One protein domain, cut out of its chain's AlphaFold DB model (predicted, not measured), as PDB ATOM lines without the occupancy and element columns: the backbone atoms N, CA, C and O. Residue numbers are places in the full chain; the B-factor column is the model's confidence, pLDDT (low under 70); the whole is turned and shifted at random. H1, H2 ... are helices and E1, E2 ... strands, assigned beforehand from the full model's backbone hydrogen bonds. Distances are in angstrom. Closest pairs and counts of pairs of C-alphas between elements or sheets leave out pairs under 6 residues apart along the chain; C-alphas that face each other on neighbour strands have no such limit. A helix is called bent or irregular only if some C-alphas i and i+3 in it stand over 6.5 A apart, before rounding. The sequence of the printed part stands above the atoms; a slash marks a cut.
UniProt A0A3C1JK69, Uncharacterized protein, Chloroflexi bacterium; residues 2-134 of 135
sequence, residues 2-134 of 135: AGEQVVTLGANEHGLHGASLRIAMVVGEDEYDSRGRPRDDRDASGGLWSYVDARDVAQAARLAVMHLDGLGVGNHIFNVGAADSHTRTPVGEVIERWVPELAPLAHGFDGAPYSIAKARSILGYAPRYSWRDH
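What this domain is: This is residues 2 to 134 of the 135 residues of an uncharacterized protein of Chloroflexi bacterium (UniProt A0A3C1JK69). A narrow ribbon of two parallel strands, E1 and E4, lies between H1 on one face and the long helix H3 on the other, with H6 beside H3 over E4. E1 turns into a short second pair, E2 with E3, and the small helical hairpin of H4 and H5 is set off at the other end of the longest axis from H1. The printed part has 133 residues, with seven named helices and four named strands in the order H1, E1, E2, H2, E3, H3, E4, H4, H5, H6, H7. The class is mixed, helices and strands, and both sheets, E1 with E4 and E2 with E3, are parallel. The whole is compact, with a radius of gyration of the C-alphas of 16.4 A and spans of 49 by 36 by 25 A.

Where its parts are: H1, residues 2 to 14, begins at C-alpha 2 at (-54.928, 48.733, -52.664) and is 18.0 A long. E1 is residues 17 to 23, 19.4 A, and E2 residues 25 to 27. H2 is residues 45 to 48 and E3 residues 51 to 53. H3, residues 54 to 71, begins at (-48.426, 47.822, -30.302) and is 23.9 A long, with a kink of 38 degrees near residue 65. E4 is residues 74 to 80, 18.8 A. H4 is residues 91 to 98, H5 residues 100 to 106, H6 residues 117 to 123, and H7 residues 131 to 134, ending at (-49.094, 38.532, -18.776). H3 and H5 are irregular: C-alphas 66 and 69 are 7.8 A apart, and C-alphas 101 and 104 are 7.5 A apart.

How they stand to each other: E1 and E4 are parallel at 21 degrees, with N 18 and O 74 at 2.8 A and N 78 and O 20 at 2.9 A, within hydrogen-bond range. The closest C-alphas of H1 and E4 are those of Ala 11 and Gly 74, 4.8 A; of E1 and H3, His 17 and Leu 68, 6.3 A; of E4 and H6, Phe 78 and Ala 119, 5.6 A. H3, with residues 60 to 67 alone, touches H6 at a steep tilt of 62 degrees, the same way; the closest C-alphas are those of Leu 63 and Leu 123, 5.7 A. E1 runs on into E2 at 74 degrees. E2, H2 and E3 form a strand-helix-strand unit, two parallel neighbour strands with a helix between them in the chain; N 27 and O 52 are 2.8 A apart. The closest C-alphas of E2 and H2 are those of Met 25 and Gly 46, 5.9 A. H4 and H5, a helical hairpin, touch at a shallow tilt of 15 degrees, opposite ways, closest at the C-alphas of Glu 96 and Ala 103, 4.5 A. H7 touches no helix. In H1, H4 and H6 every O i to N i+4 pair is within hydrogen-bond range; H3 has 12 of 14, H5 has 1 of 3 beside 3 of 4 O i to N i+3 pairs, and H2 and H7 are too short for an i+4 pair.

The domain as a whole: The two C-alphas farthest apart, those of His 14 and Arg 97, are 49.0 A apart. The printed part has no cut. The link from E2 to H2, 17 residues, is long. The mean pLDDT of the printed part is 90.6, and residues 3 and 46 are under 70.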
ATOM      1  N   ALA A   2     -55.006  47.546 -51.792       71.81
ATOM      2  CA  ALA A   2     -54.928  48.733 -52.664       71.81
ATOM      3  C   ALA A   2     -53.752  49.686 -52.339       71.81
ATOM      4  O   ALA A   2     -53.046  50.111 -53.245       71.81
ATOM      5  N   GLY A   3     -53.477  49.961 -51.056       68.06
ATOM      6  CA  GLY A   3     -52.355  50.826 -50.657       68.06
ATOM      7  C   GLY A   3     -50.973  50.293 -51.057       68.06
ATOM      8  O   GLY A   3     -50.144  51.056 -51.540       68.06
ATOM      9  N   GLU A   4     -50.737  48.981 -50.942       78.81
ATOM     10  CA  GLU A   4     -49.462  48.368 -51.354       78.81
ATOM     11  C   GLU A   4     -49.242  48.511 -52.862       78.81
ATOM     12  O   GLU A   4     -48.136  48.796 -53.307       78.81
ATOM     13  N   GLN A   5     -50.305  48.347 -53.649       75.06
ATOM     14  CA  GLN A   5     -50.241  48.451 -55.105       75.06
ATOM     15  C   GLN A   5     -49.951  49.884 -55.562       75.06
ATOM     16  O   GLN A   5     -49.201  50.063 -56.517       75.06
ATOM     17  N   VAL A   6     -50.466  50.894 -54.853       76.62
ATOM     18  CA  VAL A   6     -50.149  52.308 -55.117       76.62
ATOM     19  C   VAL A   6     -48.671  52.604 -54.845       76.62
ATOM     20  O   VAL A   6     -48.012  53.221 -55.677       76.62
ATOM     21  N   VAL A   7     -48.124  52.121 -53.723       75.31
ATOM     22  CA  VAL A   7     -46.695  52.301 -53.406       75.31
ATOM     23  C   VAL A   7     -45.816  51.565 -54.417       75.31
ATOM     24  O   VAL A   7     -44.821  52.115 -54.875       75.31
ATOM     25  N   THR A   8     -46.199  50.350 -54.817       77.69
ATOM     26  CA  THR A   8     -45.491  49.595 -55.861       77.69
ATOM     27  C   THR A   8     -45.503  50.327 -57.202       77.69
ATOM     28  O   THR A   8     -44.470  50.388 -57.861       77.69
ATOM     29  N   LEU A   9     -46.640  50.907 -57.600       77.25
ATOM     30  CA  LEU A   9     -46.741  51.686 -58.832       77.25
ATOM     31  C   LEU A   9     -45.799  52.892 -58.791       77.25
ATOM     32  O   LEU A   9     -44.962  53.039 -59.675       77.25
ATOM     33  N   GLY A  10     -45.862  53.697 -57.727       74.12
ATOM     34  CA  GLY A  10     -44.983  54.856 -57.575       74.12
ATOM     35  C   GLY A  10     -43.498  54.480 -57.493       74.12
ATOM     36  O   GLY A  10     -42.652  55.190 -58.029       74.12
ATOM     37  N   ALA A  11     -43.165  53.340 -56.884       77.88
ATOM     38  CA  ALA A  11     -41.801  52.824 -56.879       77.88
ATOM     39  C   ALA A  11     -41.308  52.469 -58.290       77.88
ATOM     40  O   ALA A  11     -40.195  52.838 -58.662       77.88
ATOM     41  N   ASN A  12     -42.152  51.816 -59.091       77.12
ATOM     42  CA  ASN A  12     -41.813  51.417 -60.455       77.12
ATOM     43  C   ASN A  12     -41.752  52.605 -61.426       77.12
ATOM     44  O   ASN A  12     -40.882  52.639 -62.291       77.12
ATOM     45  N   GLU A  13     -42.667  53.567 -61.301       82.50
ATOM     46  CA  GLU A  13     -42.796  54.688 -62.243       82.50
ATOM     47  C   GLU A  13     -41.895  55.877 -61.893       82.50
ATOM     48  O   GLU A  13     -41.449  56.603 -62.782       82.50
ATOM     49  N   HIS A  14     -41.612  56.085 -60.605       83.56
ATOM     50  CA  HIS A  14     -40.923  57.281 -60.116       83.56
ATOM     51  C   HIS A  14     -39.699  56.986 -59.250       83.56
ATOM     52  O   HIS A  14     -39.101  57.908 -58.701       83.56
ATOM     53  N   GLY A  15     -39.308  55.719 -59.123       84.25
ATOM     54  CA  GLY A  15     -38.132  55.347 -58.348       84.25
ATOM     55  C   GLY A  15     -38.297  55.558 -56.840       84.25
ATOM     56  O   GLY A  15     -37.311  55.779 -56.143       84.25
ATOM     57  N   LEU A  16     -39.531  55.528 -56.322       86.56
ATOM     58  CA  LEU A  16     -39.775  55.667 -54.886       86.56
ATOM     59  C   LEU A  16     -39.196  54.490 -54.091       86.56
ATOM     60  O   LEU A  16     -39.277  53.324 -54.487       86.56
ATOM     61  N   HIS A  17     -38.681  54.818 -52.911       90.75
ATOM     62  CA  HIS A  17     -38.341  53.849 -51.881       90.75
ATOM     63  C   HIS A  17     -39.568  53.660 -50.988       90.75
ATOM     64  O   HIS A  17     -40.056  54.610 -50.376       90.75
ATOM     65  N   GLY A  18     -40.095  52.440 -50.936       91.00
ATOM     66  CA  GLY A  18     -41.304  52.112 -50.192       91.00
ATOM     67  C   GLY A  18     -41.101  50.921 -49.268       91.00
ATOM     68  O   GLY A  18     -40.481  49.927 -49.639       91.00
ATOM     69  N   ALA A  19     -41.688  50.990 -48.076       94.69
ATOM     70  CA  ALA A  19     -41.824  49.852 -47.180       94.69
ATOM     71  C   ALA A  19     -43.292  49.704 -46.767       94.69
ATOM     72  O   ALA A  19     -43.888  50.630 -46.217       94.69
ATOM     73  N   SER A  20     -43.878  48.539 -47.035       95.56
ATOM     74  CA  SER A  20     -45.259  48.218 -46.662       95.56
ATOM     75  C   SER A  20     -45.266  47.244 -45.489       95.56
ATOM     76  O   SER A  20     -44.685  46.161 -45.573       95.56
ATOM     77  N   LEU A  21     -45.940  47.609 -44.399       96.31
ATOM     78  CA  LEU A  21     -46.042  46.774 -43.204       96.31
ATOM     79  C   LEU A  21     -47.400  46.073 -43.158       96.31
ATOM     80  O   LEU A  21     -48.447  46.718 -43.102       96.31
ATOM     81  N   ARG A  22     -47.377  44.741 -43.151       95.38
ATOM     82  CA  ARG A  22     -48.544  43.885 -42.929       95.38
ATOM     83  C   ARG A  22     -48.619  43.536 -41.458       95.38
ATOM     84  O   ARG A  22     -47.972  42.600 -40.993       95.38
ATOM     85  N   ILE A  23     -49.365  44.353 -40.737       95.25
ATOM     86  CA  ILE A  23     -49.484  44.271 -39.288       95.25
ATOM     87  C   ILE A  23     -50.548  43.221 -38.955       95.25
ATOM     88  O   ILE A  23     -51.657  43.270 -39.492       95.25
ATOM     89  N   ALA A  24     -50.189  42.249 -38.112       94.12
ATOM     90  CA  ALA A  24     -51.134  41.282 -37.558       94.12
ATOM     91  C   ALA A  24     -52.155  41.976 -36.633       94.12
ATOM     92  O   ALA A  24     -52.139  43.195 -36.464       94.12
ATOM     93  N   MET A  25     -53.060  41.218 -36.015       93.75
ATOM     94  CA  MET A  25     -53.970  41.798 -35.026       93.75
ATOM     95  C   MET A  25     -53.171  42.447 -33.883       93.75
ATOM     96  O   MET A  25     -52.338  41.790 -33.258       93.75
ATOM     97  N   VAL A  26     -53.394  43.742 -33.658       95.12
ATOM     98  CA  VAL A  26     -52.634  44.533 -32.683       95.12
ATOM     99  C   VAL A  26     -53.253  44.395 -31.298       95.12
ATOM    100  O   VAL A  26     -54.463  44.553 -31.150       95.12
ATOM    101  N   VAL A  27     -52.404  44.142 -30.306       95.50
ATOM    102  CA  VAL A  27     -52.739  44.120 -28.881       95.50
ATOM    103  C   VAL A  27     -52.049  45.303 -28.206       95.50
ATOM    104  O   VAL A  27     -50.828  45.451 -28.286       95.50
ATOM    105  N   GLY A  28     -52.834  46.179 -27.583       95.75
ATOM    106  CA  GLY A  28     -52.335  47.247 -26.721       95.75
ATOM    107  C   GLY A  28     -51.808  46.727 -25.382       95.75
ATOM    108  O   GLY A  28     -52.191  45.654 -24.920       95.75
ATOM    109  N   GLU A  29     -50.955  47.517 -24.731       93.62
ATOM    110  CA  GLU A  29     -50.382  47.183 -23.419       93.62
ATOM    111  C   GLU A  29     -51.455  46.977 -22.335       93.62
ATOM    112  O   GLU A  29     -51.299  46.136 -21.454       93.62
ATOM    113  N   ASP A  30     -52.576  47.690 -22.435       95.12
ATOM    114  CA  ASP A  30     -53.750  47.582 -21.566       95.12
ATOM    115  C   ASP A  30     -54.782  46.544 -22.048       95.12
ATOM    116  O   ASP A  30     -55.782  46.290 -21.375       95.12
ATOM    117  N   GLU A  31     -54.556  45.903 -23.198       95.00
ATOM    118  CA  GLU A  31     -55.501  44.961 -23.806       95.00
ATOM    119  C   GLU A  31     -55.150  43.485 -23.549       95.00
ATOM    120  O   GLU A  31     -55.903  42.599 -23.970       95.00
ATOM    121  N   TYR A  32     -54.056  43.185 -22.840       94.44
ATOM    122  CA  TYR A  32     -53.645  41.802 -22.545       94.44
ATOM    123  C   TYR A  32     -54.685  41.015 -21.742       94.44
ATOM    124  O   TYR A  32     -54.925  39.840 -22.019       94.44
ATOM    125  N   ASP A  33     -55.413  41.688 -20.851       92.69
ATOM    126  CA  ASP A  33     -56.514  41.098 -20.086       92.69
ATOM    127  C   ASP A  33     -57.797  40.885 -20.899       92.69
ATOM    128  O   ASP A  33     -58.782  40.360 -20.370       92.69
ATOM    129  N   SER A  34     -57.822  41.266 -22.177       92.12
ATOM    130  CA  SER A  34     -58.970  41.100 -23.066       92.12
ATOM    131  C   SER A  34     -58.555  40.498 -24.409       92.12
ATOM    132  O   SER A  34     -58.583  39.279 -24.572       92.12
ATOM    133  N   ARG A  35     -58.161  41.329 -25.376       88.75
ATOM    134  CA  ARG A  35     -57.791  40.913 -26.734       88.75
ATOM    135  C   ARG A  35     -56.497  40.122 -26.797       88.75
ATOM    136  O   ARG A  35     -56.375  39.313 -27.711       88.75
ATOM    137  N   GLY A  36     -55.571  40.364 -25.872       90.62
ATOM    138  CA  GLY A  36     -54.306  39.637 -25.774       90.62
ATOM    139  C   GLY A  36     -54.408  38.290 -25.064       90.62
ATOM    140  O   GLY A  36     -53.398  37.609 -24.930       90.62
ATOM    141  N   ARG A  37     -55.597  37.877 -24.601       92.12
ATOM    142  CA  ARG A  37     -55.775  36.524 -24.066       92.12
ATOM    143  C   ARG A  37     -55.612  35.496 -25.186       92.12
ATOM    144  O   ARG A  37     -56.197  35.683 -26.256       92.12
ATOM    145  N   PRO A  38     -54.937  34.359 -24.921       91.81
ATOM    146  CA  PRO A  38     -54.800  33.298 -25.906       91.81
ATOM    147  C   PRO A  38     -56.170  32.833 -26.392       91.81
ATOM    148  O   PRO A  38     -57.083  32.588 -25.596       91.81
ATOM    149  N   ARG A  39     -56.288  32.719 -27.711       90.50
ATOM    150  CA  ARG A  39     -57.481  32.248 -28.403       90.50
ATOM    151  C   ARG A  39     -57.673  30.752 -28.207       90.50
ATOM    152  O   ARG A  39     -56.739  30.018 -27.881       90.50
ATOM    153  N   ASP A  40     -58.911  30.327 -28.426       91.00
ATOM    154  CA  ASP A  40     -59.249  28.914 -28.538       91.00
ATOM    155  C   ASP A  40     -58.577  28.303 -29.777       91.00
ATOM    156  O   ASP A  40     -58.461  28.951 -30.823       91.00
ATOM    157  N   ASP A  41     -58.176  27.038 -29.672       90.56
ATOM    158  CA  ASP A  41     -57.519  26.304 -30.755       90.56
ATOM    159  C   ASP A  41     -58.398  26.188 -32.015       90.56
ATOM    160  O   ASP A  41     -57.876  25.987 -33.102       90.56
ATOM    161  N   ARG A  42     -59.729  26.309 -31.919       87.38
ATOM    162  CA  ARG A  42     -60.631  26.311 -33.087       87.38
ATOM    163  C   ARG A  42     -60.854  27.704 -33.675       87.38
ATOM    164  O   ARG A  42     -61.388  27.818 -34.778       87.38
ATOM    165  N   ASP A  43     -60.485  28.759 -32.953       86.81
ATOM    166  CA  ASP A  43     -60.697  30.146 -33.366       86.81
ATOM    167  C   ASP A  43     -59.460  30.707 -34.077       86.81
ATOM    168  O   ASP A  43     -58.674  31.457 -33.503       86.81
ATOM    169  N   ALA A  44     -59.311  30.372 -35.360       80.06
ATOM    170  CA  ALA A  44     -58.256  30.912 -36.222       80.06
ATOM    171  C   ALA A  44     -58.515  32.363 -36.690       80.06
ATOM    172  O   ALA A  44     -57.803  32.876 -37.567       80.06
ATOM    173  N   SER A  45     -59.560  33.023 -36.173       75.12
ATOM    174  CA  SER A  45     -59.897  34.391 -36.564       75.12
ATOM    175  C   SER A  45     -58.808  35.384 -36.139       75.12
ATOM    176  O   SER A  45     -57.990  35.126 -35.257       75.12
ATOM    177  N   GLY A  46     -58.742  36.531 -36.819       67.62
ATOM    178  CA  GLY A  46     -57.731  37.553 -36.520       67.62
ATOM    179  C   GLY A  46     -56.340  37.290 -37.109       67.62
ATOM    180  O   GLY A  46     -55.389  37.943 -36.701       67.62
ATOM    181  N   GLY A  47     -56.221  36.393 -38.097       75.44
ATOM    182  CA  GLY A  47     -54.977  36.181 -38.848       75.44
ATOM    183  C   GLY A  47     -54.263  34.876 -38.514       75.44
ATOM    184  O   GLY A  47     -53.046  34.883 -38.346       75.44
ATOM    185  N   LEU A  48     -55.004  33.763 -38.410       87.69
ATOM    186  CA  LEU A  48     -54.457  32.435 -38.103       87.69
ATOM    187  C   LEU A  48     -53.650  32.465 -36.803       87.69
ATOM    188  O   LEU A  48     -52.462  32.169 -36.802       87.69
ATOM    189  N   TRP A  49     -54.259  32.930 -35.710       91.88
ATOM    190  CA  TRP A  49     -53.587  33.073 -34.413       91.88
ATOM    191  C   TRP A  49     -52.327  33.954 -34.433       91.88
ATOM    192  O   TRP A  49     -51.511  33.879 -33.521       91.88
ATOM    193  N   SER A  50     -52.130  34.795 -35.447       93.62
ATOM    194  CA  SER A  50     -51.056  35.787 -35.436       93.62
ATOM    195  C   SER A  50     -51.535  37.055 -34.737       93.62
ATOM    196  O   SER A  50     -52.663  37.506 -34.928       93.62
ATOM    197  N   TYR A  51     -50.662  37.661 -33.947       94.94
ATOM    198  CA  TYR A  51     -50.909  38.931 -33.272       94.94
ATOM    199  C   TYR A  51     -49.601  39.704 -33.157       94.94
ATOM    200  O   TYR A  51     -48.551  39.191 -33.547       94.94
ATOM    201  N   VAL A  52     -49.651  40.932 -32.657       96.69
ATOM    202  CA  VAL A  52     -48.461  41.721 -32.340       96.69
ATOM    203  C   VAL A  52     -48.776  42.758 -31.271       96.69
ATOM    204  O   VAL A  52     -49.853  43.348 -31.279       96.69
ATOM    205  N   ASP A  53     -47.839  43.004 -30.363       97.25
ATOM    206  CA  ASP A  53     -47.943  44.104 -29.406       97.25
ATOM    207  C   ASP A  53     -47.744  45.462 -30.105       97.25
ATOM    208  O   ASP A  53     -46.884  45.613 -30.978       97.25
ATOM    209  N   ALA A  54     -48.511  46.481 -29.719       97.62
ATOM    210  CA  ALA A  54     -48.426  47.822 -30.302       97.62
ATOM    211  C   ALA A  54     -47.008  48.440 -30.248       97.62
ATOM    212  O   ALA A  54     -46.598  49.159 -31.165       97.62
ATOM    213  N   ARG A  55     -46.224  48.138 -29.209       98.06
ATOM    214  CA  ARG A  55     -44.832  48.581 -29.026       98.06
ATOM    215  C   ARG A  55     -43.890  47.880 -30.006       98.06
ATOM    216  O   ARG A  55     -42.944  48.502 -30.493       98.06
ATOM    217  N   ASP A  56     -44.174  46.631 -30.361       98.31
ATOM    218  CA  ASP A  56     -43.450  45.919 -31.417       98.31
ATOM    219  C   ASP A  56     -43.829  46.434 -32.815       98.31
ATOM    220  O   ASP A  56     -42.961  46.572 -33.680       98.31
ATOM    221  N   VAL A  57     -45.079  46.860 -33.035       98.25
ATOM    222  CA  VAL A  57     -45.458  47.581 -34.268       98.25
ATOM    223  C   VAL A  57     -44.683  48.892 -34.400       98.25
ATOM    224  O   VAL A  57     -44.133  49.182 -35.465       98.25
ATOM    225  N   ALA A  58     -44.583  49.667 -33.316       98.12
ATOM    226  CA  ALA A  58     -43.802  50.902 -33.294       98.12
ATOM    227  C   ALA A  58     -42.312  50.641 -33.585       98.12
ATOM    228  O   ALA A  58     -41.682  51.398 -34.330       98.12
ATOM    229  N   GLN A  59     -41.761  49.542 -33.059       98.38
ATOM    230  CA  GLN A  59     -40.406  49.091 -33.375       98.38
ATOM    231  C   GLN A  59     -40.242  48.835 -34.880       98.38
ATOM    232  O   GLN A  59     -39.330  49.390 -35.495       98.38
ATOM    233  N   ALA A  60     -41.134  48.046 -35.487       98.19
ATOM    234  CA  ALA A  60     -41.080  47.725 -36.912       98.19
ATOM    235  C   ALA A  60     -41.204  48.975 -37.797       98.19
ATOM    236  O   ALA A  60     -40.429  49.138 -38.739       98.19
ATOM    237  N   ALA A  61     -42.126  49.886 -37.467       97.94
ATOM    238  CA  ALA A  61     -42.306  51.148 -38.183       97.94
ATOM    239  C   ALA A  61     -41.046  52.020 -38.132       97.94
ATOM    240  O   ALA A  61     -40.572  52.488 -39.168       97.94
ATOM    241  N   ARG A  62     -40.450  52.178 -36.944       98.31
ATOM    242  CA  ARG A  62     -39.187  52.906 -36.781       98.31
ATOM    243  C   ARG A  62     -38.070  52.279 -37.613       98.31
ATOM    244  O   ARG A  62     -37.351  53.002 -38.296       98.31
ATOM    245  N   LEU A  63     -37.916  50.955 -37.569       98.00
ATOM    246  CA  LEU A  63     -36.873  50.258 -38.324       98.00
ATOM    247  C   LEU A  63     -37.073  50.394 -39.838       98.00
ATOM    248  O   LEU A  63     -36.100  50.642 -40.545       98.00
ATOM    249  N   ALA A  64     -38.310  50.292 -40.328       96.38
ATOM    250  CA  ALA A  64     -38.628  50.460 -41.743       96.38
ATOM    251  C   ALA A  64     -38.258  51.858 -42.254       96.38
ATOM    252  O   ALA A  64     -37.644  51.971 -43.310       96.38
ATOM    253  N   VAL A  65     -38.561  52.909 -41.483       95.62
ATOM    254  CA  VAL A  65     -38.174  54.288 -41.826       95.62
ATOM    255  C   VAL A  65     -36.654  54.454 -41.823       95.62
ATOM    256  O   VAL A  65     -36.104  55.024 -42.757       95.62
ATOM    257  N   MET A  66     -35.961  53.932 -40.806       96.00
ATOM    258  CA  MET A  66     -34.503  54.080 -40.683       96.00
ATOM    259  C   MET A  66     -33.713  53.361 -41.781       96.00
ATOM    260  O   MET A  66     -32.621  53.805 -42.120       96.00
ATOM    261  N   HIS A  67     -34.243  52.268 -42.330       94.25
ATOM    262  CA  HIS A  67     -33.562  51.486 -43.364       94.25
ATOM    263  C   HIS A  67     -34.068  51.782 -44.781       94.25
ATOM    264  O   HIS A  67     -33.529  51.207 -45.722       94.25
ATOM    265  N   LEU A  68     -35.070  52.656 -44.950       92.62
ATOM    266  CA  LEU A  68     -35.800  52.844 -46.210       92.62
ATOM    267  C   LEU A  68     -34.883  53.109 -47.413       92.62
ATOM    268  O   LEU A  68     -35.032  52.475 -48.459       92.62
ATOM    269  N   ASP A  69     -33.889  53.980 -47.247       89.56
ATOM    270  CA  ASP A  69     -32.927  54.303 -48.308       89.56
ATOM    271  C   ASP A  69     -32.051  53.092 -48.671       89.56
ATOM    272  O   ASP A  69     -31.774  52.839 -49.844       89.56
ATOM    273  N   GLY A  70     -31.676  52.290 -47.670       91.75
ATOM    274  CA  GLY A  70     -30.846  51.093 -47.822       91.75
ATOM    275  C   GLY A  70     -31.571  49.880 -48.413       91.75
ATOM    276  O   GLY A  70     -30.912  48.946 -48.862       91.75
ATOM    277  N   LEU A  71     -32.907  49.885 -48.457       91.81
ATOM    278  CA  LEU A  71     -33.691  48.830 -49.113       91.81
ATOM    279  C   LEU A  71     -33.599  48.897 -50.647       91.81
ATOM    280  O   LEU A  71     -33.880  47.911 -51.330       91.81
ATOM    281  N   GLY A  72     -33.200  50.053 -51.183       89.56
ATOM    282  CA  GLY A  72     -33.221  50.347 -52.610       89.56
ATOM    283  C   GLY A  72     -34.620  50.681 -53.135       89.56
ATOM    284  O   GLY A  72     -35.633  50.499 -52.456       89.56
ATOM    285  N   VAL A  73     -34.653  51.171 -54.375       89.69
ATOM    286  CA  VAL A  73     -35.882  51.517 -55.099       89.69
ATOM    287  C   VAL A  73     -36.816  50.310 -55.171       89.69
ATOM    288  O   VAL A  73     -36.389  49.202 -55.498       89.69
ATOM    289  N   GLY A  74     -38.100  50.522 -54.887       89.69
ATOM    290  CA  GLY A  74     -39.086  49.444 -54.852       89.69
ATOM    291  C   GLY A  74     -39.996  49.521 -53.635       89.69
ATOM    292  O   GLY A  74     -39.738  50.251 -52.682       89.69
ATOM    293  N   ASN A  75     -41.062  48.720 -53.657       92.00
ATOM    294  CA  ASN A  75     -41.891  48.483 -52.482       92.00
ATOM    295  C   ASN A  75     -41.471  47.185 -51.784       92.00
ATOM    296  O   ASN A  75     -41.615  46.086 -52.324       92.00
ATOM    297  N   HIS A  76     -41.005  47.310 -50.548       94.19
ATOM    298  CA  HIS A  76     -40.561  46.198 -49.725       94.19
ATOM    299  C   HIS A  76     -41.620  45.854 -48.689       94.19
ATOM    300  O   HIS A  76     -41.849  46.583 -47.729       94.19
ATOM    301  N   ILE A  77     -42.274  44.713 -48.884       95.44
ATOM    302  CA  ILE A  77     -43.341  44.256 -47.990       95.44
ATOM    303  C   ILE A  77     -42.750  43.443 -46.832       95.44
ATOM    304  O   ILE A  77     -41.917  42.559 -47.071       95.44
ATOM    305  N   PHE A  78     -43.205  43.706 -45.606       96.94
ATOM    306  CA  PHE A  78     -42.802  43.014 -44.380       96.94
ATOM    307  C   PHE A  78     -44.019  42.614 -43.547       96.94
ATOM    308  O   PHE A  78     -44.892  43.439 -43.286       96.94
ATOM    309  N   ASN A  79     -44.053  41.365 -43.080       97.00
ATOM    310  CA  ASN A  79     -45.003  40.955 -42.048       97.00
ATOM    311  C   ASN A  79     -44.506  41.428 -40.680       97.00
ATOM    312  O   ASN A  79     -43.329  41.254 -40.354       97.00
ATOM    313  N   VAL A  80     -45.416  41.985 -39.886       97.62
ATOM    314  CA  VAL A  80     -45.166  42.462 -38.527       97.62
ATOM    315  C   VAL A  80     -46.081  41.682 -37.587       97.62
ATOM    316  O   VAL A  80     -47.296  41.866 -37.580       97.62
ATOM    317  N   GLY A  81     -45.466  40.767 -36.845       96.38
ATOM    318  CA  GLY A  81     -46.095  39.816 -35.931       96.38
ATOM    319  C   GLY A  81     -45.238  39.624 -34.678       96.38
ATOM    320  O   GLY A  81     -44.063  40.007 -34.674       96.38
ATOM    321  N   ALA A  82     -45.811  39.029 -33.638       95.69
ATOM    322  CA  ALA A  82     -45.105  38.550 -32.458       95.69
ATOM    323  C   ALA A  82     -44.175  37.371 -32.804       95.69
ATOM    324  O   ALA A  82     -44.221  36.810 -33.902       95.69
ATOM    325  N   ALA A  83     -43.298  36.999 -31.867       94.38
ATOM    326  CA  ALA A  83     -42.437  35.824 -32.026       94.38
ATOM    327  C   ALA A  83     -43.211  34.500 -31.902       94.38
ATOM    328  O   ALA A  83     -42.715  33.468 -32.352       94.38
ATOM    329  N   ASP A  84     -44.395  34.534 -31.296       93.00
ATOM    330  CA  ASP A  84     -45.219  33.380 -30.981       93.00
ATOM    331  C   ASP A  84     -46.660  33.493 -31.498       93.00
ATOM    332  O   ASP A  84     -47.093  34.527 -32.007       93.00
ATOM    333  N   SER A  85     -47.398  32.386 -31.405       92.75
ATOM    334  CA  SER A  85     -48.818  32.338 -31.738       92.75
ATOM    335  C   SER A  85     -49.692  32.820 -30.584       92.75
ATOM    336  O   SER A  85     -49.358  32.723 -29.401       92.75
ATOM    337  N   HIS A  86     -50.883  33.275 -30.940       93.56
ATOM    338  CA  HIS A  86     -51.940  33.700 -30.038       93.56
ATOM    339  C   HIS A  86     -52.751  32.506 -29.493       93.56
ATOM    340  O   HIS A  86     -53.961  32.612 -29.304       93.56
ATOM    341  N   THR A  87     -52.104  31.359 -29.268       92.31
ATOM    342  CA  THR A  87     -52.701  30.106 -28.762       92.31
ATOM    343  C   THR A  87     -51.817  29.486 -27.696       92.31
ATOM    344  O   THR A  87     -50.594  29.636 -27.715       92.31
ATOM    345  N   ARG A  88     -52.426  28.731 -26.775       92.56
ATOM    346  CA  ARG A  88     -51.664  27.930 -25.802       92.56
ATOM    347  C   ARG A  88     -51.026  26.711 -26.455       92.56
ATOM    348  O   ARG A  88     -49.864  26.425 -26.189       92.56
ATOM    349  N   THR A  89     -51.788  26.021 -27.294       92.44
ATOM    350  CA  THR A  89     -51.334  24.842 -28.027       92.44
ATOM    351  C   THR A  89     -50.450  25.275 -29.205       92.44
ATOM    352  O   THR A  89     -50.810  26.241 -29.895       92.44
ATOM    353  N   PRO A  90     -49.312  24.600 -29.466       92.00
ATOM    354  CA  PRO A  90     -48.500  24.847 -30.654       92.00
ATOM    355  C   PRO A  90     -49.336  24.742 -31.929       92.00
ATOM    356  O   PRO A  90     -50.146  23.827 -32.078       92.00
ATOM    357  N   VAL A  91     -49.149  25.669 -32.870       91.56
ATOM    358  CA  VAL A  91     -50.017  25.733 -34.057       91.56
ATOM    359  C   VAL A  91     -49.922  24.470 -34.915       91.56
ATOM    360  O   VAL A  91     -50.926  24.070 -35.498       91.56
ATOM    361  N   GLY A  92     -48.761  23.805 -34.954       91.88
ATOM    362  CA  GLY A  92     -48.623  22.510 -35.620       91.88
ATOM    363  C   GLY A  92     -49.640  21.484 -35.104       91.88
ATOM    364  O   GLY A  92     -50.398  20.910 -35.882       91.88
ATOM    365  N   GLU A  93     -49.748  21.351 -33.779       92.56
ATOM    366  CA  GLU A  93     -50.712  20.456 -33.125       92.56
ATOM    367  C   GLU A  93     -52.168  20.907 -33.323       92.56
ATOM    368  O   GLU A  93     -53.067  20.077 -33.481       92.56
ATOM    369  N   VAL A  94     -52.418  22.222 -33.329       91.25
ATOM    370  CA  VAL A  94     -53.747  22.790 -33.610       91.25
ATOM    371  C   VAL A  94     -54.209  22.401 -35.016       91.25
ATOM    372  O   VAL A  94     -55.339  21.941 -35.184       91.25
ATOM    373  N   ILE A  95     -53.335  22.543 -36.015       90.69
ATOM    374  CA  ILE A  95     -53.628  22.184 -37.406       90.69
ATOM    375  C   ILE A  95     -53.832  20.675 -37.536       90.69
ATOM    376  O   ILE A  95     -54.839  20.260 -38.101       90.69
ATOM    377  N   GLU A  96     -52.945  19.850 -36.972       91.44
ATOM    378  CA  GLU A  96     -53.094  18.387 -37.003       91.44
ATOM    379  C   GLU A  96     -54.436  17.927 -36.402       91.44
ATOM    380  O   GLU A  96     -55.058  16.991 -36.909       91.44
ATOM    381  N   ARG A  97     -54.912  18.603 -35.348       91.00
ATOM    382  CA  ARG A  97     -56.164  18.262 -34.657       91.00
ATOM    383  C   ARG A  97     -57.420  18.756 -35.374       91.00
ATOM    384  O   ARG A  97     -58.415  18.032 -35.403       91.00
ATOM    385  N   TRP A  98     -57.416  19.994 -35.867       89.50
ATOM    386  CA  TRP A  98     -58.633  20.672 -36.338       89.50
ATOM    387  C   TRP A  98     -58.720  20.825 -37.856       89.50
ATOM    388  O   TRP A  98     -59.814  21.065 -38.363       89.50
ATOM    389  N   VAL A  99     -57.604  20.673 -38.570       86.88
ATOM    390  CA  VAL A  99     -57.505  20.806 -40.032       86.88
ATOM    391  C   VAL A  99     -56.623  19.668 -40.582       86.88
ATOM    392  O   VAL A  99     -55.529  19.911 -41.103       86.88
ATOM    393  N   PRO A 100     -57.047  18.398 -40.416       86.44
ATOM    394  CA  PRO A 100     -56.213  17.221 -40.672       86.44
ATOM    395  C   PRO A 100     -55.683  17.132 -42.111       86.44
ATOM    396  O   PRO A 100     -54.633  16.539 -42.349       86.44
ATOM    397  N   GLU A 101     -56.353  17.757 -43.078       90.81
ATOM    398  CA  GLU A 101     -55.890  17.871 -44.462       90.81
ATOM    399  C   GLU A 101     -54.567  18.646 -44.612       90.81
ATOM    400  O   GLU A 101     -53.838  18.435 -45.582       90.81
ATOM    401  N   LEU A 102     -54.228  19.512 -43.650       88.75
ATOM    402  CA  LEU A 102     -52.977  20.272 -43.611       88.75
ATOM    403  C   LEU A 102     -51.937  19.663 -42.658       88.75
ATOM    404  O   LEU A 102     -50.828  20.190 -42.573       88.75
ATOM    405  N   ALA A 103     -52.241  18.545 -41.988       88.00
ATOM    406  CA  ALA A 103     -51.314  17.874 -41.074       88.00
ATOM    407  C   ALA A 103     -49.915  17.616 -41.685       88.00
ATOM    408  O   ALA A 103     -48.923  17.914 -41.019       88.00
ATOM    409  N   PRO A 104     -49.773  17.187 -42.963       90.31
ATOM    410  CA  PRO A 104     -48.450  17.004 -43.569       90.31
ATOM    411  C   PRO A 104     -47.610  18.288 -43.664       90.31
ATOM    412  O   PRO A 104     -46.388  18.210 -43.744       90.31
ATOM    413  N   LEU A 105     -48.252  19.462 -43.677       85.31
ATOM    414  CA  LEU A 105     -47.593  20.773 -43.729       85.31
ATOM    415  C   LEU A 105     -47.306  21.348 -42.335       85.31
ATOM    416  O   LEU A 105     -46.479  22.246 -42.203       85.31
ATOM    417  N   ALA A 106     -48.008  20.855 -41.317       86.19
ATOM    418  CA  ALA A 106     -47.932  21.327 -39.939       86.19
ATOM    419  C   ALA A 106     -46.952  20.526 -39.070       86.19
ATOM    420  O   ALA A 106     -46.597  20.968 -37.977       86.19
ATOM    421  N   HIS A 107     -46.502  19.367 -39.555       82.12
ATOM    422  CA  HIS A 107     -45.639  18.480 -38.791       82.12
ATOM    423  C   HIS A 107     -44.323  19.163 -38.386       82.12
ATOM    424  O   HIS A 107     -43.545  19.604 -39.234       82.12
ATOM    425  N   GLY A 108     -44.073  19.248 -37.076       79.69
ATOM    426  CA  GLY A 108     -42.888  19.906 -36.515       79.69
ATOM    427  C   GLY A 108     -42.900  21.440 -36.586       79.69
ATOM    428  O   GLY A 108     -41.869  22.062 -36.336       79.69
ATOM    429  N   PHE A 109     -44.033  22.066 -36.926       85.88
ATOM    430  CA  PHE A 109     -44.171  23.521 -36.940       85.88
ATOM    431  C   PHE A 109     -44.387  24.086 -35.527       85.88
ATOM    432  O   PHE A 109     -45.441  23.890 -34.921       85.88
ATOM    433  N   ASP A 110     -43.403  24.846 -35.040       77.38
ATOM    434  CA  ASP A 110     -43.404  25.467 -33.709       77.38
ATOM    435  C   ASP A 110     -43.221  26.993 -33.797       77.38
ATOM    436  O   ASP A 110     -42.157  27.548 -33.520       77.38
ATOM    437  N   GLY A 111     -44.249  27.697 -34.284       81.81
ATOM    438  CA  GLY A 111     -44.194  29.152 -34.428       81.81
ATOM    439  C   GLY A 111     -45.528  29.820 -34.754       81.81
ATOM    440  O   GLY A 111     -46.584  29.187 -34.801       81.81
ATOM    441  N   ALA A 112     -45.474  31.133 -34.986       86.50
ATOM    442  CA  ALA A 112     -46.611  31.913 -35.467       86.50
ATOM    443  C   ALA A 112     -46.838  31.686 -36.978       86.50
ATOM    444  O   ALA A 112     -45.860  31.671 -37.732       86.50
ATOM    445  N   PRO A 113     -48.089  31.578 -37.468       85.25
ATOM    446  CA  PRO A 113     -48.359  31.286 -38.884       85.25
ATOM    447  C   PRO A 113     -47.864  32.338 -39.873       85.25
ATOM    448  O   PRO A 113     -47.557  32.018 -41.022       85.25
ATOM    449  N   TYR A 114     -47.742  33.597 -39.450       89.19
ATOM    450  CA  TYR A 114     -47.090  34.623 -40.254       89.19
ATOM    451  C   TYR A 114     -45.589  34.663 -39.989       89.19
ATOM    452  O   TYR A 114     -45.124  35.113 -38.945       89.19
ATOM    453  N   SER A 115     -44.811  34.261 -40.996       92.19
ATOM    454  CA  SER A 115     -43.359  34.398 -40.939       92.19
ATOM    455  C   SER A 115     -42.944  35.869 -40.940       92.19
ATOM    456  O   SER A 115     -43.249  36.621 -41.873       92.19
ATOM    457  N   ILE A 116     -42.181  36.248 -39.914       96.25
ATOM    458  CA  ILE A 116     -41.515  37.551 -39.771       96.25
ATOM    459  C   ILE A 116     -40.031  37.497 -40.175       96.25
ATOM    460  O   ILE A 116     -39.287  38.451 -39.950       96.25
ATOM    461  N   ALA A 117     -39.575  36.394 -40.779       96.56
ATOM    462  CA  ALA A 117     -38.159  36.151 -41.072       96.56
ATOM    463  C   ALA A 117     -37.520  37.259 -41.929       96.56
ATOM    464  O   ALA A 117     -36.398  37.685 -41.657       96.56
ATOM    465  N   LYS A 118     -38.254  37.786 -42.919       96.88
ATOM    466  CA  LYS A 118     -37.783  38.903 -43.750       96.88
ATOM    467  C   LYS A 118     -37.573  40.180 -42.930       96.88
ATOM    468  O   LYS A 118     -36.557  40.844 -43.101       96.88
ATOM    469  N   ALA A 119     -38.505  40.511 -42.035       97.62
ATOM    470  CA  ALA A 119     -38.388  41.685 -41.171       97.62
ATOM    471  C   ALA A 119     -37.207  41.543 -40.199       97.62
ATOM    472  O   ALA A 119     -36.448  42.494 -40.025       97.62
ATOM    473  N   ARG A 120     -36.996  40.344 -39.634       97.50
ATOM    474  CA  ARG A 120     -35.820  40.040 -38.799       97.50
ATOM    475  C   ARG A 120     -34.514  40.247 -39.564       97.50
ATOM    476  O   ARG A 120     -33.637  40.958 -39.097       97.50
ATOM    477  N   SER A 121     -34.413  39.638 -40.742       97.31
ATOM    478  CA  SER A 121     -33.188  39.624 -41.545       97.31
ATOM    479  C   SER A 121     -32.815  41.005 -42.091       97.31
ATOM    480  O   SER A 121     -31.662  41.409 -42.011       97.31
ATOM    481  N   ILE A 122     -33.793  41.742 -42.624       96.75
ATOM    482  CA  ILE A 122     -33.530  42.986 -43.359       96.75
ATOM    483  C   ILE A 122     -33.613  44.217 -42.453       96.75
ATOM    484  O   ILE A 122     -32.791  45.116 -42.573       96.75
ATOM    485  N   LEU A 123     -34.613  44.280 -41.568       96.75
ATOM    486  CA  LEU A 123     -34.847  45.456 -40.725       96.75
ATOM    487  C   LEU A 123     -34.234  45.313 -39.327       96.75
ATOM    488  O   LEU A 123     -34.214  46.286 -38.581       96.75
ATOM    489  N   GLY A 124     -33.799  44.110 -38.936       97.56
ATOM    490  CA  GLY A 124     -33.415  43.820 -37.553       97.56
ATOM    491  C   GLY A 124     -34.607  43.773 -36.590       97.56
ATOM    492  O   GLY A 124     -34.423  43.941 -35.388       97.56
ATOM    493  N   TYR A 125     -35.830  43.585 -37.102       98.38
ATOM    494  CA  TYR A 125     -37.037  43.521 -36.275       98.38
ATOM    495  C   TYR A 125     -36.951  42.362 -35.280       98.38
ATOM    496  O   TYR A 125     -36.707  41.229 -35.679       98.38
ATOM    497  N   ALA A 126     -37.181  42.622 -33.999       97.94
ATOM    498  CA  ALA A 126     -37.149  41.622 -32.944       97.94
ATOM    499  C   ALA A 126     -38.302  41.898 -31.965       97.94
ATOM    500  O   ALA A 126     -38.130  42.724 -31.066       97.94
ATOM    501  N   PRO A 127     -39.478  41.262 -32.137       97.06
ATOM    502  CA  PRO A 127     -40.591  41.449 -31.213       97.06
ATOM    503  C   PRO A 127     -40.214  40.964 -29.815       97.06
ATOM    504  O   PRO A 127     -39.517  39.954 -29.678       97.06
ATOM    505  N   ARG A 128     -40.645  41.704 -28.794       96.81
ATOM    506  CA  ARG A 128     -40.216  41.522 -27.402       96.81
ATOM    507  C   ARG A 128     -41.342  41.200 -26.436       96.81
ATOM    508  O   ARG A 128     -41.028  40.821 -25.313       96.81
ATOM    509  N   TYR A 129     -42.594  41.384 -26.834       96.06
ATOM    510  CA  TYR A 129     -43.727  41.253 -25.929       96.06
ATOM    511  C   TYR A 129     -44.567  40.038 -26.308       96.06
ATOM    512  O   TYR A 129     -44.928  39.866 -27.475       96.06
ATOM    513  N   SER A 130     -44.875  39.202 -25.317       95.12
ATOM    514  CA  SER A 130     -45.748  38.043 -25.479       95.12
ATOM    515  C   SER A 130     -46.910  38.099 -24.499       95.12
ATOM    516  O   SER A 130     -46.739  38.490 -23.349       95.12
ATOM    517  N   TRP A 131     -48.091  37.620 -24.907       93.50
ATOM    518  CA  TRP A 131     -49.203  37.405 -23.969       93.50
ATOM    519  C   TRP A 131     -48.843  36.443 -22.832       93.50
ATOM    520  O   TRP A 131     -49.464  36.480 -21.772       93.50
ATOM    521  N   ARG A 132     -47.831  35.591 -23.032       92.75
ATOM    522  CA  ARG A 132     -47.343  34.649 -22.021       92.75
ATOM    523  C   ARG A 132     -46.688  35.339 -20.831       92.75
ATOM    524  O   ARG A 132     -46.696  34.768 -19.748       92.75
ATOM    525  N   ASP A 133     -46.186  36.557 -21.013       91.94
ATOM    526  CA  ASP A 133     -45.595  37.356 -19.935       91.94
ATOM    527  C   ASP A 133     -46.664  38.006 -19.034       91.94
ATOM    528  O   ASP A 133     -46.343  38.569 -17.989       91.94
ATOM    529  N   HIS A 134     -47.938  37.924 -19.437       81.81
ATOM    530  CA  HIS A 134     -49.094  38.532 -18.776       81.81
ATOM    531  C   HIS A 134     -50.100  37.492 -18.233       81.81
ATOM    532  O   HIS A 134     -51.204  37.865 -17.836       81.81
TER     533      HIS A 134